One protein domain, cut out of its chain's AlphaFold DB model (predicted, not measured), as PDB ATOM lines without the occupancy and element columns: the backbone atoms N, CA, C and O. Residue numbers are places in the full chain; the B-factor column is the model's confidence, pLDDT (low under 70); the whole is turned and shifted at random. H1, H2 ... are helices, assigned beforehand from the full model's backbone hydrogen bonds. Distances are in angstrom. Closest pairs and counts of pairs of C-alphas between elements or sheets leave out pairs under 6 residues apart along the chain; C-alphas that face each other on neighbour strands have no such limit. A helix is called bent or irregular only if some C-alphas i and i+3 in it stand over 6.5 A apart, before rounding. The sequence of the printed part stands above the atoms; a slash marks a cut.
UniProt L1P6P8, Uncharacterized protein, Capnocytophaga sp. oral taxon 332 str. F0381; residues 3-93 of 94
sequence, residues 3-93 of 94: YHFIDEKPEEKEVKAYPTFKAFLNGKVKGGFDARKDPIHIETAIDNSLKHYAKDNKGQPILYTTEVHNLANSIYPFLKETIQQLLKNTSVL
ATOM      1  N   TYR A   3       3.876  47.872  15.558       94.12
ATOM      2  CA  TYR A   3       4.038  46.994  16.722       94.12
ATOM      3  C   TYR A   3       5.489  46.804  17.194       94.12
ATOM      4  O   TYR A   3       5.704  46.186  18.225       94.12
ATOM      5  N   HIS A   4       6.491  47.337  16.481       92.19
ATOM      6  CA  HIS A   4       7.879  47.322  16.972       92.19
ATOM      7  C   HIS A   4       8.076  48.310  18.132       92.19
ATOM      8  O   HIS A   4       9.009  48.148  18.908       92.19
ATOM      9  N   PHE A   5       7.208  49.324  18.238       91.12
ATOM     10  CA  PHE A   5       7.362  50.426  19.192       91.12
ATOM     11  C   PHE A   5       6.117  50.682  20.050       91.12
ATOM     12  O   PHE A   5       6.208  51.417  21.027       91.12
ATOM     13  N   ILE A   6       4.959  50.135  19.669       93.44
ATOM     14  CA  ILE A   6       3.658  50.439  20.277       93.44
ATOM     15  C   ILE A   6       2.912  49.123  20.532       93.44
ATOM     16  O   ILE A   6       2.775  48.319  19.611       93.44
ATOM     17  N   ASP A   7       2.441  48.908  21.762       94.62
ATOM     18  CA  ASP A   7       1.717  47.702  22.209       94.62
ATOM     19  C   ASP A   7       0.191  47.932  22.245       94.62
ATOM     20  O   ASP A   7      -0.580  47.141  22.770       94.62
ATOM     21  N   GLU A   8      -0.313  49.022  21.680       94.38
ATOM     22  CA  GLU A   8      -1.748  49.279  21.579       94.38
ATOM     23  C   GLU A   8      -2.208  49.203  20.132       94.38
ATOM     24  O   GLU A   8      -1.701  49.923  19.271       94.38
ATOM     25  N   LYS A   9      -3.224  48.382  19.846       94.00
ATOM     26  CA  LYS A   9      -3.863  48.370  18.526       94.00
ATOM     27  C   LYS A   9      -4.354  49.783  18.160       94.00
ATOM     28  O   LYS A   9      -5.024  50.403  18.983       94.00
ATOM     29  N   PRO A  10      -4.112  50.270  16.927       95.44
ATOM     30  CA  PRO A  10      -4.600  51.573  16.491       95.44
ATOM     31  C   PRO A  10      -6.102  51.767  16.728       95.44
ATOM     32  O   PRO A  10      -6.922  50.905  16.382       95.44
ATOM     33  N   GLU A  11      -6.457  52.926  17.283       94.69
ATOM     34  CA  GLU A  11      -7.841  53.360  17.419       94.69
ATOM     35  C   GLU A  11      -8.358  53.939  16.102       94.69
ATOM     36  O   GLU A  11      -7.763  54.841  15.510       94.69
ATOM     37  N   GLU A  12      -9.515  53.461  15.647       95.12
ATOM     38  CA  GLU A  12     -10.074  53.851  14.352       95.12
ATOM     39  C   GLU A  12     -10.347  55.361  14.256       95.12
ATOM     40  O   GLU A  12     -10.106  55.968  13.211       95.12
ATOM     41  N   LYS A  13     -10.802  55.988  15.350       96.19
ATOM     42  CA  LYS A  13     -11.054  57.434  15.407       96.19
ATOM     43  C   LYS A  13      -9.771  58.240  15.199       96.19
ATOM     44  O   LYS A  13      -9.795  59.223  14.463       96.19
ATOM     45  N   GLU A  14      -8.663  57.820  15.809       95.81
ATOM     46  CA  GLU A  14      -7.368  58.478  15.623       95.81
ATOM     47  C   GLU A  14      -6.848  58.291  14.200       95.81
ATOM     48  O   GLU A  14      -6.393  59.248  13.582       95.81
ATOM     49  N   VAL A  15      -6.950  57.076  13.653       96.25
ATOM     50  CA  VAL A  15      -6.507  56.781  12.285       96.25
ATOM     51  C   VAL A  15      -7.277  57.622  11.266       96.25
ATOM     52  O   VAL A  15      -6.674  58.177  10.350       96.25
ATOM     53  N   LYS A  16      -8.597  57.761  11.445       96.25
ATOM     54  CA  LYS A  16      -9.474  58.554  10.569       96.25
ATOM     55  C   LYS A  16      -9.207  60.061  10.614       96.25
ATOM     56  O   LYS A  16      -9.653  60.764   9.713       96.25
ATOM     57  N   ALA A  17      -8.471  60.559  11.609       97.06
ATOM     58  CA  ALA A  17      -8.023  61.952  11.635       97.06
ATOM     59  C   ALA A  17      -6.900  62.242  10.616       97.06
ATOM     60  O   ALA A  17      -6.567  63.402  10.385       97.06
ATOM     61  N   TYR A  18      -6.323  61.206   9.996       96.38
ATOM     62  CA  TYR A  18      -5.267  61.319   8.995       96.38
ATOM     63  C   TYR A  18      -5.777  60.930   7.600       96.38
ATOM     64  O   TYR A  18      -6.616  60.040   7.471       96.38
ATOM     65  N   PRO A  19      -5.221  61.521   6.524       96.00
ATOM     66  CA  PRO A  19      -5.658  61.234   5.154       96.00
ATOM     67  C   PRO A  19      -5.344  59.800   4.703       96.00
ATOM     68  O   PRO A  19      -5.981  59.279   3.793       96.00
ATOM     69  N   THR A  20      -4.345  59.154   5.310       94.81
ATOM     70  CA  THR A  20      -3.978  57.759   5.038       94.81
ATOM     71  C   THR A  20      -3.451  57.092   6.304       94.81
ATOM     72  O   THR A  20      -2.918  57.758   7.196       94.81
ATOM     73  N   PHE A  21      -3.487  55.755   6.350       91.75
ATOM     74  CA  PHE A  21      -2.846  55.009   7.436       91.75
ATOM     75  C   PHE A  21      -1.337  55.284   7.510       91.75
ATOM     76  O   PHE A  21      -0.775  55.356   8.596       91.75
ATOM     77  N   LYS A  22      -0.667  55.512   6.370       90.88
ATOM     78  CA  LYS A  22       0.757  55.873   6.357       90.88
ATOM     79  C   LYS A  22       1.011  57.236   7.009       90.88
ATOM     80  O   LYS A  22       1.992  57.369   7.732       90.88
ATOM     81  N   ALA A  23       0.134  58.218   6.795       93.81
ATOM     82  CA  ALA A  23       0.219  59.513   7.469       93.81
ATOM     83  C   ALA A  23       0.019  59.375   8.988       93.81
ATOM     84  O   ALA A  23       0.806  59.937   9.745       93.81
ATOM     85  N   PHE A  24      -0.946  58.555   9.424       94.50
ATOM     86  CA  PHE A  24      -1.109  58.192  10.838       94.50
ATOM     87  C   PHE A  24       0.163  57.545  11.407       94.50
ATOM     88  O   PHE A  24       0.689  57.993  12.425       94.50
ATOM     89  N   LEU A  25       0.714  56.540  10.716       91.75
ATOM     90  CA  LEU A  25       1.941  55.858  11.132       91.75
ATOM     91  C   LEU A  25       3.123  56.819  11.260       91.75
ATOM     92  O   LEU A  25       3.851  56.728  12.240       91.75
ATOM     93  N   ASN A  26       3.304  57.743  10.314       91.81
ATOM     94  CA  ASN A  26       4.382  58.734  10.362       91.81
ATOM     95  C   ASN A  26       4.240  59.704  11.554       91.81
ATOM     96  O   ASN A  26       5.242  60.242  12.019       91.81
ATOM     97  N   GLY A  27       3.015  59.925  12.048       90.88
ATOM     98  CA  GLY A  27       2.755  60.694  13.269       90.88
ATOM     99  C   GLY A  27       3.067  59.930  14.563       90.88
ATOM    100  O   GLY A  27       3.323  60.555  15.587       90.88
ATOM    101  N   LYS A  28       3.071  58.591  14.522       90.44
ATOM    102  CA  LYS A  28       3.330  57.719  15.684       90.44
ATOM    103  C   LYS A  28       4.776  57.219  15.748       90.44
ATOM    104  O   LYS A  28       5.375  57.195  16.815       90.44
ATOM    105  N   VAL A  29       5.348  56.839  14.609       87.12
ATOM    106  CA  VAL A  29       6.710  56.314  14.475       87.12
ATOM    107  C   VAL A  29       7.477  57.231  13.528       87.12
ATOM    108  O   VAL A  29       7.169  57.314  12.338       87.12
ATOM    109  N   LYS A  30       8.477  57.944  14.058       82.94
ATOM    110  CA  LYS A  30       9.312  58.848  13.257       82.94
ATOM    111  C   LYS A  30      10.243  58.038  12.353       82.94
ATOM    112  O   LYS A  30      11.034  57.239  12.839       82.94
ATOM    113  N   GLY A  31      10.197  58.307  11.050       82.69
ATOM    114  CA  GLY A  31      11.091  57.699  10.062       82.69
ATOM    115  C   GLY A  31      10.540  56.430   9.401       82.69
ATOM    116  O   GLY A  31       9.331  56.213   9.314       82.69
ATOM    117  N   GLY A  32      11.447  55.623   8.851       81.69
ATOM    118  CA  GLY A  32      11.161  54.343   8.199       81.69
ATOM    119  C   GLY A  32      11.895  53.195   8.884       81.69
ATOM    120  O   GLY A  32      12.559  53.412   9.889       81.69
ATOM    121  N   PHE A  33      11.772  51.985   8.335       83.69
ATOM    122  CA  PHE A  33      12.530  50.833   8.825       83.69
ATOM    123  C   PHE A  33      14.011  50.981   8.454       83.69
ATOM    124  O   PHE A  33      14.340  51.032   7.269       83.69
ATOM    125  N   ASP A  34      14.892  51.041   9.449       87.50
ATOM    126  CA  ASP A  34      16.341  50.954   9.281       87.50
ATOM    127  C   ASP A  34      16.791  49.522   9.578       87.50
ATOM    128  O   ASP A  34      16.921  49.115  10.733       87.50
ATOM    129  N   ALA A  35      17.087  48.761   8.522       84.38
ATOM    130  CA  ALA A  35      17.512  47.364   8.618       84.38
ATOM    131  C   ALA A  35      18.791  47.148   9.452       84.38
ATOM    132  O   ALA A  35      19.100  46.015   9.802       84.38
ATOM    133  N   ARG A  36      19.541  48.208   9.774       83.62
ATOM    134  CA  ARG A  36      20.745  48.132  10.615       83.62
ATOM    135  C   ARG A  36      20.441  48.249  12.107       83.62
ATOM    136  O   ARG A  36      21.302  47.922  12.914       83.62
ATOM    137  N   LYS A  37      19.268  48.772  12.469       85.06
ATOM    138  CA  LYS A  37      18.910  49.125  13.852       85.06
ATOM    139  C   LYS A  37      17.661  48.399  14.314       85.06
ATOM    140  O   LYS A  37      17.653  47.805  15.380       85.06
ATOM    141  N   ASP A  38      16.638  48.395  13.477       88.12
ATOM    142  CA  ASP A  38      15.305  47.952  13.852       88.12
ATOM    143  C   ASP A  38      15.123  46.431  14.010       88.12
ATOM    144  O   ASP A  38      14.189  46.046  14.721       88.12
ATOM    145  N   PRO A  39      15.966  45.532  13.443       89.06
ATOM    146  CA  PRO A  39      15.832  44.096  13.695       89.06
ATOM    147  C   PRO A  39      15.897  43.693  15.172       89.06
ATOM    148  O   PRO A  39      15.332  42.663  15.530       89.06
ATOM    149  N   ILE A  40      16.524  44.493  16.044       92.12
ATOM    150  CA  ILE A  40      16.576  44.201  17.486       92.12
ATOM    151  C   ILE A  40      15.187  44.204  18.144       92.12
ATOM    152  O   ILE A  40      15.011  43.611  19.202       92.12
ATOM    153  N   HIS A  41      14.197  44.845  17.515       93.12
ATOM    154  CA  HIS A  41      12.824  44.951  18.012       93.12
ATOM    155  C   HIS A  41      11.904  43.832  17.500       93.12
ATOM    156  O   HIS A  41      10.695  43.885  17.728       93.12
ATOM    157  N   ILE A  42      12.431  42.833  16.782       94.12
ATOM    158  CA  ILE A  42      11.605  41.790  16.159       94.12
ATOM    159  C   ILE A  42      10.832  40.949  17.185       94.12
ATOM    160  O   ILE A  42       9.675  40.635  16.931       94.12
ATOM    161  N   GLU A  43      11.423  40.635  18.343       95.00
ATOM    162  CA  GLU A  43      10.757  39.870  19.411       95.00
ATOM    163  C   GLU A  43       9.568  40.656  19.971       95.00
ATOM    164  O   GLU A  43       8.434  40.190  19.925       95.00
ATOM    165  N   THR A  44       9.787  41.919  20.344       95.38
ATOM    166  CA  THR A  44       8.717  42.832  20.769       95.38
ATOM    167  C   THR A  44       7.623  42.969  19.708       95.38
ATOM    168  O   THR A  44       6.436  42.969  20.019       95.38
ATOM    169  N   ALA A  45       8.005  43.059  18.432       95.19
ATOM    170  CA  ALA A  45       7.052  43.158  17.337       95.19
ATOM    171  C   ALA A  45       6.195  41.899  17.159       95.19
ATOM    172  O   ALA A  45       5.020  42.023  16.803       95.19
ATOM    173  N   ILE A  46       6.784  40.718  17.365       96.56
ATOM    174  CA  ILE A  46       6.080  39.436  17.368       96.56
ATOM    175  C   ILE A  46       5.046  39.437  18.492       96.56
ATOM    176  O   ILE A  46       3.864  39.241  18.210       96.56
ATOM    177  N   ASP A  47       5.474  39.723  19.721       96.88
ATOM    178  CA  ASP A  47       4.626  39.660  20.914       96.88
ATOM    179  C   ASP A  47       3.447  40.631  20.814       96.88
ATOM    180  O   ASP A  47       2.283  40.230  20.920       96.88
ATOM    181  N   ASN A  48       3.736  41.897  20.502       97.12
ATOM    182  CA  ASN A  48       2.719  42.931  20.336       97.12
ATOM    183  C   ASN A  48       1.752  42.575  19.200       97.12
ATOM    184  O   ASN A  48       0.537  42.699  19.340       97.12
ATOM    185  N   SER A  49       2.262  42.095  18.060       96.38
ATOM    186  CA  SER A  49       1.387  41.715  16.952       96.38
ATOM    187  C   SER A  49       0.495  40.527  17.299       96.38
ATOM    188  O   SER A  49      -0.658  40.544  16.877       96.38
ATOM    189  N   LEU A  50       1.007  39.508  17.996       96.56
ATOM    190  CA  LEU A  50       0.248  38.315  18.381       96.56
ATOM    191  C   LEU A  50      -0.856  38.656  19.377       96.56
ATOM    192  O   LEU A  50      -1.991  38.219  19.203       96.56
ATOM    193  N   LYS A  51      -0.540  39.482  20.377       96.38
ATOM    194  CA  LYS A  51      -1.482  39.919  21.413       96.38
ATOM    195  C   LYS A  51      -2.745  40.566  20.841       96.38
ATOM    196  O   LYS A  51      -3.829  40.362  21.377       96.38
ATOM    197  N   HIS A  52      -2.609  41.328  19.755       95.69
ATOM    198  CA  HIS A  52      -3.729  42.027  19.111       95.69
ATOM    199  C   HIS A  52      -4.300  41.298  17.899       95.69
ATOM    200  O   HIS A  52      -5.255  41.786  17.295       95.69
ATOM    201  N   TYR A  53      -3.719  40.164  17.505       96.69
ATOM    202  CA  TYR A  53      -4.129  39.461  16.302       96.69
ATOM    203  C   TYR A  53      -5.479  38.767  16.485       96.69
ATOM    204  O   TYR A  53      -5.686  37.996  17.418       96.69
ATOM    205  N   ALA A  54      -6.392  39.004  15.546       95.75
ATOM    206  CA  ALA A  54      -7.666  38.306  15.481       95.75
ATOM    207  C   ALA A  54      -8.139  38.197  14.030       95.75
ATOM    208  O   ALA A  54      -7.768  39.003  13.171       95.75
ATOM    209  N   LYS A  55      -8.985  37.198  13.777       96.69
ATOM    210  CA  LYS A  55      -9.630  36.960  12.484       96.69
ATOM    211  C   LYS A  55     -11.120  37.266  12.567       96.69
ATOM    212  O   LYS A  55     -11.738  37.063  13.610       96.69
ATOM    213  N   ASP A  56     -11.689  37.743  11.470       96.06
ATOM    214  CA  ASP A  56     -13.135  37.837  11.310       96.06
ATOM    215  C   ASP A  56     -13.768  36.452  11.071       96.06
ATOM    216  O   ASP A  56     -13.096  35.418  11.011       96.06
ATOM    217  N   ASN A  57     -15.092  36.422  10.906       96.88
ATOM    218  CA  ASN A  57     -15.842  35.193  10.639       96.88
ATOM    219  C   ASN A  57     -15.530  34.539   9.278       96.88
ATOM    220  O   ASN A  57     -15.973  33.419   9.033       96.88
ATOM    221  N   LYS A  58     -14.784  35.215   8.397       96.19
ATOM    222  CA  LYS A  58     -14.306  34.697   7.109       96.19
ATOM    223  C   LYS A  58     -12.842  34.257   7.173       96.19
ATOM    224  O   LYS A  58     -12.298  33.832   6.158       96.19
ATOM    225  N   GLY A  59     -12.210  34.339   8.345       94.62
ATOM    226  CA  GLY A  59     -10.814  33.961   8.546       94.62
ATOM    227  C   GLY A  59      -9.805  35.033   8.130       94.62
ATOM    228  O   GLY A  59      -8.610  34.740   8.101       94.62
ATOM    229  N   GLN A  60     -10.250  36.259   7.838       95.06
ATOM    230  CA  GLN A  60      -9.372  37.356   7.440       95.06
ATOM    231  C   GLN A  60      -8.882  38.138   8.663       95.06
ATOM    232  O   GLN A  60      -9.671  38.366   9.582       95.06
ATOM    233  N   PRO A  61      -7.616  38.599   8.688       95.19
ATOM    234  CA  PRO A  61      -7.131  39.506   9.725       95.19
ATOM    235  C   PRO A  61      -8.038  40.730   9.882       95.19
ATOM    236  O   PRO A  61      -8.347  41.408   8.897       95.19
ATOM    237  N   ILE A  62      -8.438  41.046  11.116       95.50
ATOM    238  CA  ILE A  62      -9.208  42.267  11.376       95.50
ATOM    239  C   ILE A  62      -8.336  43.516  11.176       95.50
ATOM    240  O   ILE A  62      -7.102  43.458  11.251       95.50
ATOM    241  N   LEU A  63      -8.974  44.668  10.944       94.38
ATOM    242  CA  LEU A  63      -8.281  45.935  10.705       94.38
ATOM    243  C   LEU A  63      -7.224  46.238  11.777       94.38
ATOM    244  O   LEU A  63      -7.445  46.064  12.976       94.38
ATOM    245  N   TYR A  64      -6.084  46.746  11.304       94.12
ATOM    246  CA  TYR A  64      -4.916  47.126  12.108       94.12
ATOM    247  C   TYR A  64      -4.190  45.971  12.814       94.12
ATOM    248  O   TYR A  64      -3.346  46.198  13.683       94.12
ATOM    249  N   THR A  65      -4.467  44.736  12.406       94.12
ATOM    250  CA  THR A  65      -3.689  43.552  12.780       94.12
ATOM    251  C   THR A  65      -2.895  43.043  11.575       94.12
ATOM    252  O   THR A  65      -3.039  43.552  10.461       94.12
ATOM    253  N   THR A  66      -1.982  42.096  11.784       93.44
ATOM    254  CA  THR A  66      -1.120  41.564  10.720       93.44
ATOM    255  C   THR A  66      -0.742  40.120  11.006       93.44
ATOM    256  O   THR A  66      -0.566  39.775  12.167       93.44
ATOM    257  N   GLU A  67      -0.567  39.306   9.964       95.06
ATOM    258  CA  GLU A  67      -0.019  37.938  10.038       95.06
ATOM    259  C   GLU A  67       1.503  37.890   9.868       95.06
ATOM    260  O   GLU A  67       2.102  36.818   9.902       95.06
ATOM    261  N   VAL A  68       2.166  39.038   9.697       93.62
ATOM    262  CA  VAL A  68       3.624  39.092   9.495       93.62
ATOM    263  C   VAL A  68       4.392  38.514  10.695       93.62
ATOM    264  O   VAL A  68       5.515  38.044  10.521       93.62
ATOM    265  N   HIS A  69       3.780  38.439  11.884       95.75
ATOM    266  CA  HIS A  69       4.348  37.715  13.024       95.75
ATOM    267  C   HIS A  69       4.600  36.228  12.730       95.75
ATOM    268  O   HIS A  69       5.510  35.660  13.315       95.75
ATOM    269  N   ASN A  70       3.874  35.589  11.807       96.50
ATOM    270  CA  ASN A  70       4.129  34.197  11.413       96.50
ATOM    271  C   ASN A  70       5.481  34.059  10.702       96.50
ATOM    272  O   ASN A  70       6.272  33.160  10.997       96.50
ATOM    273  N   LEU A  71       5.777  34.997   9.797       95.81
ATOM    274  CA  LEU A  71       7.079  35.064   9.144       95.81
ATOM    275  C   LEU A  71       8.168  35.431  10.156       95.81
ATOM    276  O   LEU A  71       9.213  34.793  10.203       95.81
ATOM    277  N   ALA A  72       7.913  36.424  11.006       95.00
ATOM    278  CA  ALA A  72       8.867  36.835  12.029       95.00
ATOM    279  C   ALA A  72       9.195  35.683  13.002       95.00
ATOM    280  O   ALA A  72      10.364  35.431  13.260       95.00
ATOM    281  N   ASN A  73       8.198  34.916  13.456       96.38
ATOM    282  CA  ASN A  73       8.383  33.737  14.307       96.38
ATOM    283  C   ASN A  73       9.205  32.633  13.643       96.38
ATOM    284  O   ASN A  73       9.977  31.955  14.314       96.38
ATOM    285  N   SER A  74       9.048  32.442  12.334       97.31
ATOM    286  CA  SER A  74       9.811  31.425  11.605       97.31
ATOM    287  C   SER A  74      11.266  31.838  11.376       97.31
ATOM    288  O   SER A  74      12.134  30.971  11.376       97.31
ATOM    289  N   ILE A  75      11.565  33.137  11.252       95.44
ATOM    290  CA  ILE A  75      12.948  33.625  11.091       95.44
ATOM    291  C   ILE A  75      13.652  33.948  12.418       95.44
ATOM    292  O   ILE A  75      14.877  33.879  12.487       95.44
ATOM    293  N   TYR A  76      12.911  34.292  13.476       95.25
ATOM    294  CA  TYR A  76      13.475  34.775  14.739       95.25
ATOM    295  C   TYR A  76      14.484  33.812  15.388       95.25
ATOM    296  O   TYR A  76      15.540  34.292  15.799       95.25
ATOM    297  N   PRO A  77      14.271  32.480  15.419       96.06
ATOM    298  CA  PRO A  77      15.254  31.546  15.972       96.06
ATOM    299  C   PRO A  77      16.644  31.652  15.333       96.06
ATOM    300  O   PRO A  77      17.643  31.501  16.028       96.06
ATOM    301  N   PHE A  78      16.720  31.978  14.039       94.81
ATOM    302  CA  PHE A  78      17.988  32.147  13.318       94.81
ATOM    303  C   PHE A  78      18.669  33.493  13.601       94.81
ATOM    304  O   PHE A  78      19.858  33.653  13.343       94.81
ATOM    305  N   LEU A  79      17.918  34.474  14.108       92.12
ATOM    306  CA  LEU A  79      18.393  35.837  14.366       92.12
ATOM    307  C   LEU A  79      18.621  36.112  15.859       92.12
ATOM    308  O   LEU A  79      19.323  37.064  16.204       92.12
ATOM    309  N   LYS A  80      18.029  35.296  16.737       92.69
ATOM    310  CA  LYS A  80      17.947  35.527  18.182       92.69
ATOM    311  C   LYS A  80      19.310  35.748  18.827       92.69
ATOM    312  O   LYS A  80      19.481  36.723  19.552       92.69
ATOM    313  N   GLU A  81      20.285  34.887  18.547       93.50
ATOM    314  CA  GLU A  81      21.625  35.002  19.136       93.50
ATOM    315  C   GLU A  81      22.318  36.307  18.728       93.50
ATOM    316  O   GLU A  81      22.811  37.041  19.584       93.50
ATOM    317  N   THR A  82      22.285  36.641  17.435       91.88
ATOM    318  CA  THR A  82      22.847  37.889  16.897       91.88
ATOM    319  C   THR A  82      22.200  39.112  17.543       91.88
ATOM    320  O   THR A  82      22.895  40.030  17.975       91.88
ATOM    321  N   ILE A  83      20.870  39.120  17.666       91.75
ATOM    322  CA  ILE A  83      20.128  40.214  18.306       91.75
ATOM    323  C   ILE A  83      20.525  40.356  19.779       91.75
ATOM    324  O   ILE A  83      20.815  41.460  20.237       91.75
ATOM    325  N   GLN A  84      20.606  39.249  20.519       91.00
ATOM    326  CA  GLN A  84      21.003  39.266  21.927       91.00
ATOM    327  C   GLN A  84      22.436  39.774  22.127       91.00
ATOM    328  O   GLN A  84      22.699  40.499  23.086       91.00
ATOM    329  N   GLN A  85      23.364  39.431  21.230       90.56
ATOM    330  CA  GLN A  85      24.730  39.961  21.261       90.56
ATOM    331  C   GLN A  85      24.761  41.474  21.000       90.56
ATOM    332  O   GLN A  85      25.428  42.207  21.732       90.56
ATOM    333  N   LEU A  86      24.004  41.960  20.009       88.50
ATOM    334  CA  LEU A  86      23.897  43.392  19.706       88.50
ATOM    335  C   LEU A  86      23.336  44.191  20.891       88.50
ATOM    336  O   LEU A  86      23.868  45.251  21.228       88.50
ATOM    337  N   LEU A  87      22.301  43.670  21.556       86.44
ATOM    338  CA  LEU A  87      21.707  44.303  22.736       86.44
ATOM    339  C   LEU A  87      22.706  44.389  23.898       86.44
ATOM    340  O   LEU A  87      22.869  45.463  24.475       86.44
ATOM    341  N   LYS A  88      23.435  43.301  24.186       87.38
ATOM    342  CA  LYS A  88      24.480  43.285  25.224       87.38
ATOM    343  C   LYS A  88      25.573  44.317  24.949       87.38
ATOM    344  O   LYS A  88      25.928  45.085  25.839       87.38
ATOM    345  N   ASN A  89      26.072  44.379  23.716       82.31
ATOM    346  CA  ASN A  89      27.139  45.313  23.347       82.31
ATOM    347  C   ASN A  89      26.688  46.776  23.432       82.31
ATOM    348  O   ASN A  89      27.479  47.639  23.794       82.31
ATOM    349  N   THR A  90      25.413  47.048  23.150       72.50
ATOM    350  CA  THR A  90      24.843  48.397  23.267       72.50
ATOM    351  C   THR A  90      24.684  48.809  24.735       72.50
ATOM    352  O   THR A  90      25.012  49.940  25.074       72.50
ATOM    353  N   SER A  91      24.276  47.892  25.624       62.59
ATOM    354  CA  SER A  91      24.137  48.161  27.068       62.59
ATOM    355  C   SER A  91      25.457  48.336  27.828       62.59
ATOM    356  O   SER A  91      25.458  48.865  28.931       62.59
ATOM    357  N   VAL A  92      26.581  47.876  27.270       57.66
ATOM    358  CA  VAL A  92      27.920  48.064  27.866       57.66
ATOM    359  C   VAL A  92      28.527  49.421  27.471       57.66
ATOM    360  O   VAL A  92      29.491  49.871  28.085       57.66
ATOM    361  N   LEU A  93      27.965  50.086  26.456       49.94
ATOM    362  CA  LEU A  93      28.416  51.381  25.933       49.94
ATOM    363  C   LEU A  93      27.534  52.567  26.378       49.94
ATOM    364  O   LEU A  93      27.827  53.701  26.000       49.94
TER     365      LEU A  93
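Overview. This is residues 3 to 93 of the 94 residues of an uncharacterized protein of Capnocytophaga sp. oral taxon 332 str. F0381 (UniProt L1P6P8). Short helices H1 and H2 make a corner apart from H3 and from bent H4, an L whose two arms pack on H3. Residues 30 to 36 and 88 to 93 stick out. The 91 printed residues, all helix in class, have four named helices, H1 to H4 in order, and no named strand. The whole is loose, with a radius of gyration of the C-alphas of 15.2 A and spans of 42 by 30 by 17 A.

Arrangement. H1, residues 12 to 16, and H2, residues 21 to 28, only just touch, with 3 pairs of C-alphas within 8 A, and only at the corner; their closest C-alphas, Val 15 and Phe 24, are 5.8 A apart. H3, residues 38 to 51, is irregular: C-alphas 40 and 43 are 7.5 A apart. H4, residues 68 to 91, by its hydrogen bonds assigned as one helix, is bent, with C-alphas 78 and 81 7.4 A apart; arms H4a, residues 68 to 78, and H4b, residues 81 to 91, are about perpendicular at 86 degrees. H4a is irregular: C-alphas 74 and 77 are 7.0 A apart. H3 touches H4a, closest C-alphas Ile 46 and His 69 at 5.0 A, at a steep tilt of 51 degrees, opposite ways. With residues 39 to 40 alone H3 touches H4b, closest C-alphas Ile 40 and Ile 83 at 5.4 A. Every O i to N i+4 pair is within hydrogen-bond range in H1, H2 and H4b, 7 of 10 in H3 and 5 of 7 in H4a.

Along the chain. H1 begins at C-alpha 12 (-10.074, 53.851, 14.352). H3 measures 20.1 A, H4a 16.4 A and H4b 15.6 A from first to last C-alpha, H4b ending at C-alpha 91 (24.137, 48.161, 27.068).

Size, cuts and confidence. The C-alphas farthest apart, Lys 58 and Leu 93, are 49.6 A apart. The printed part has no cut; the link from H3 to H4 is long, 16 residues. Residues 91 to 93 have pLDDT under 70.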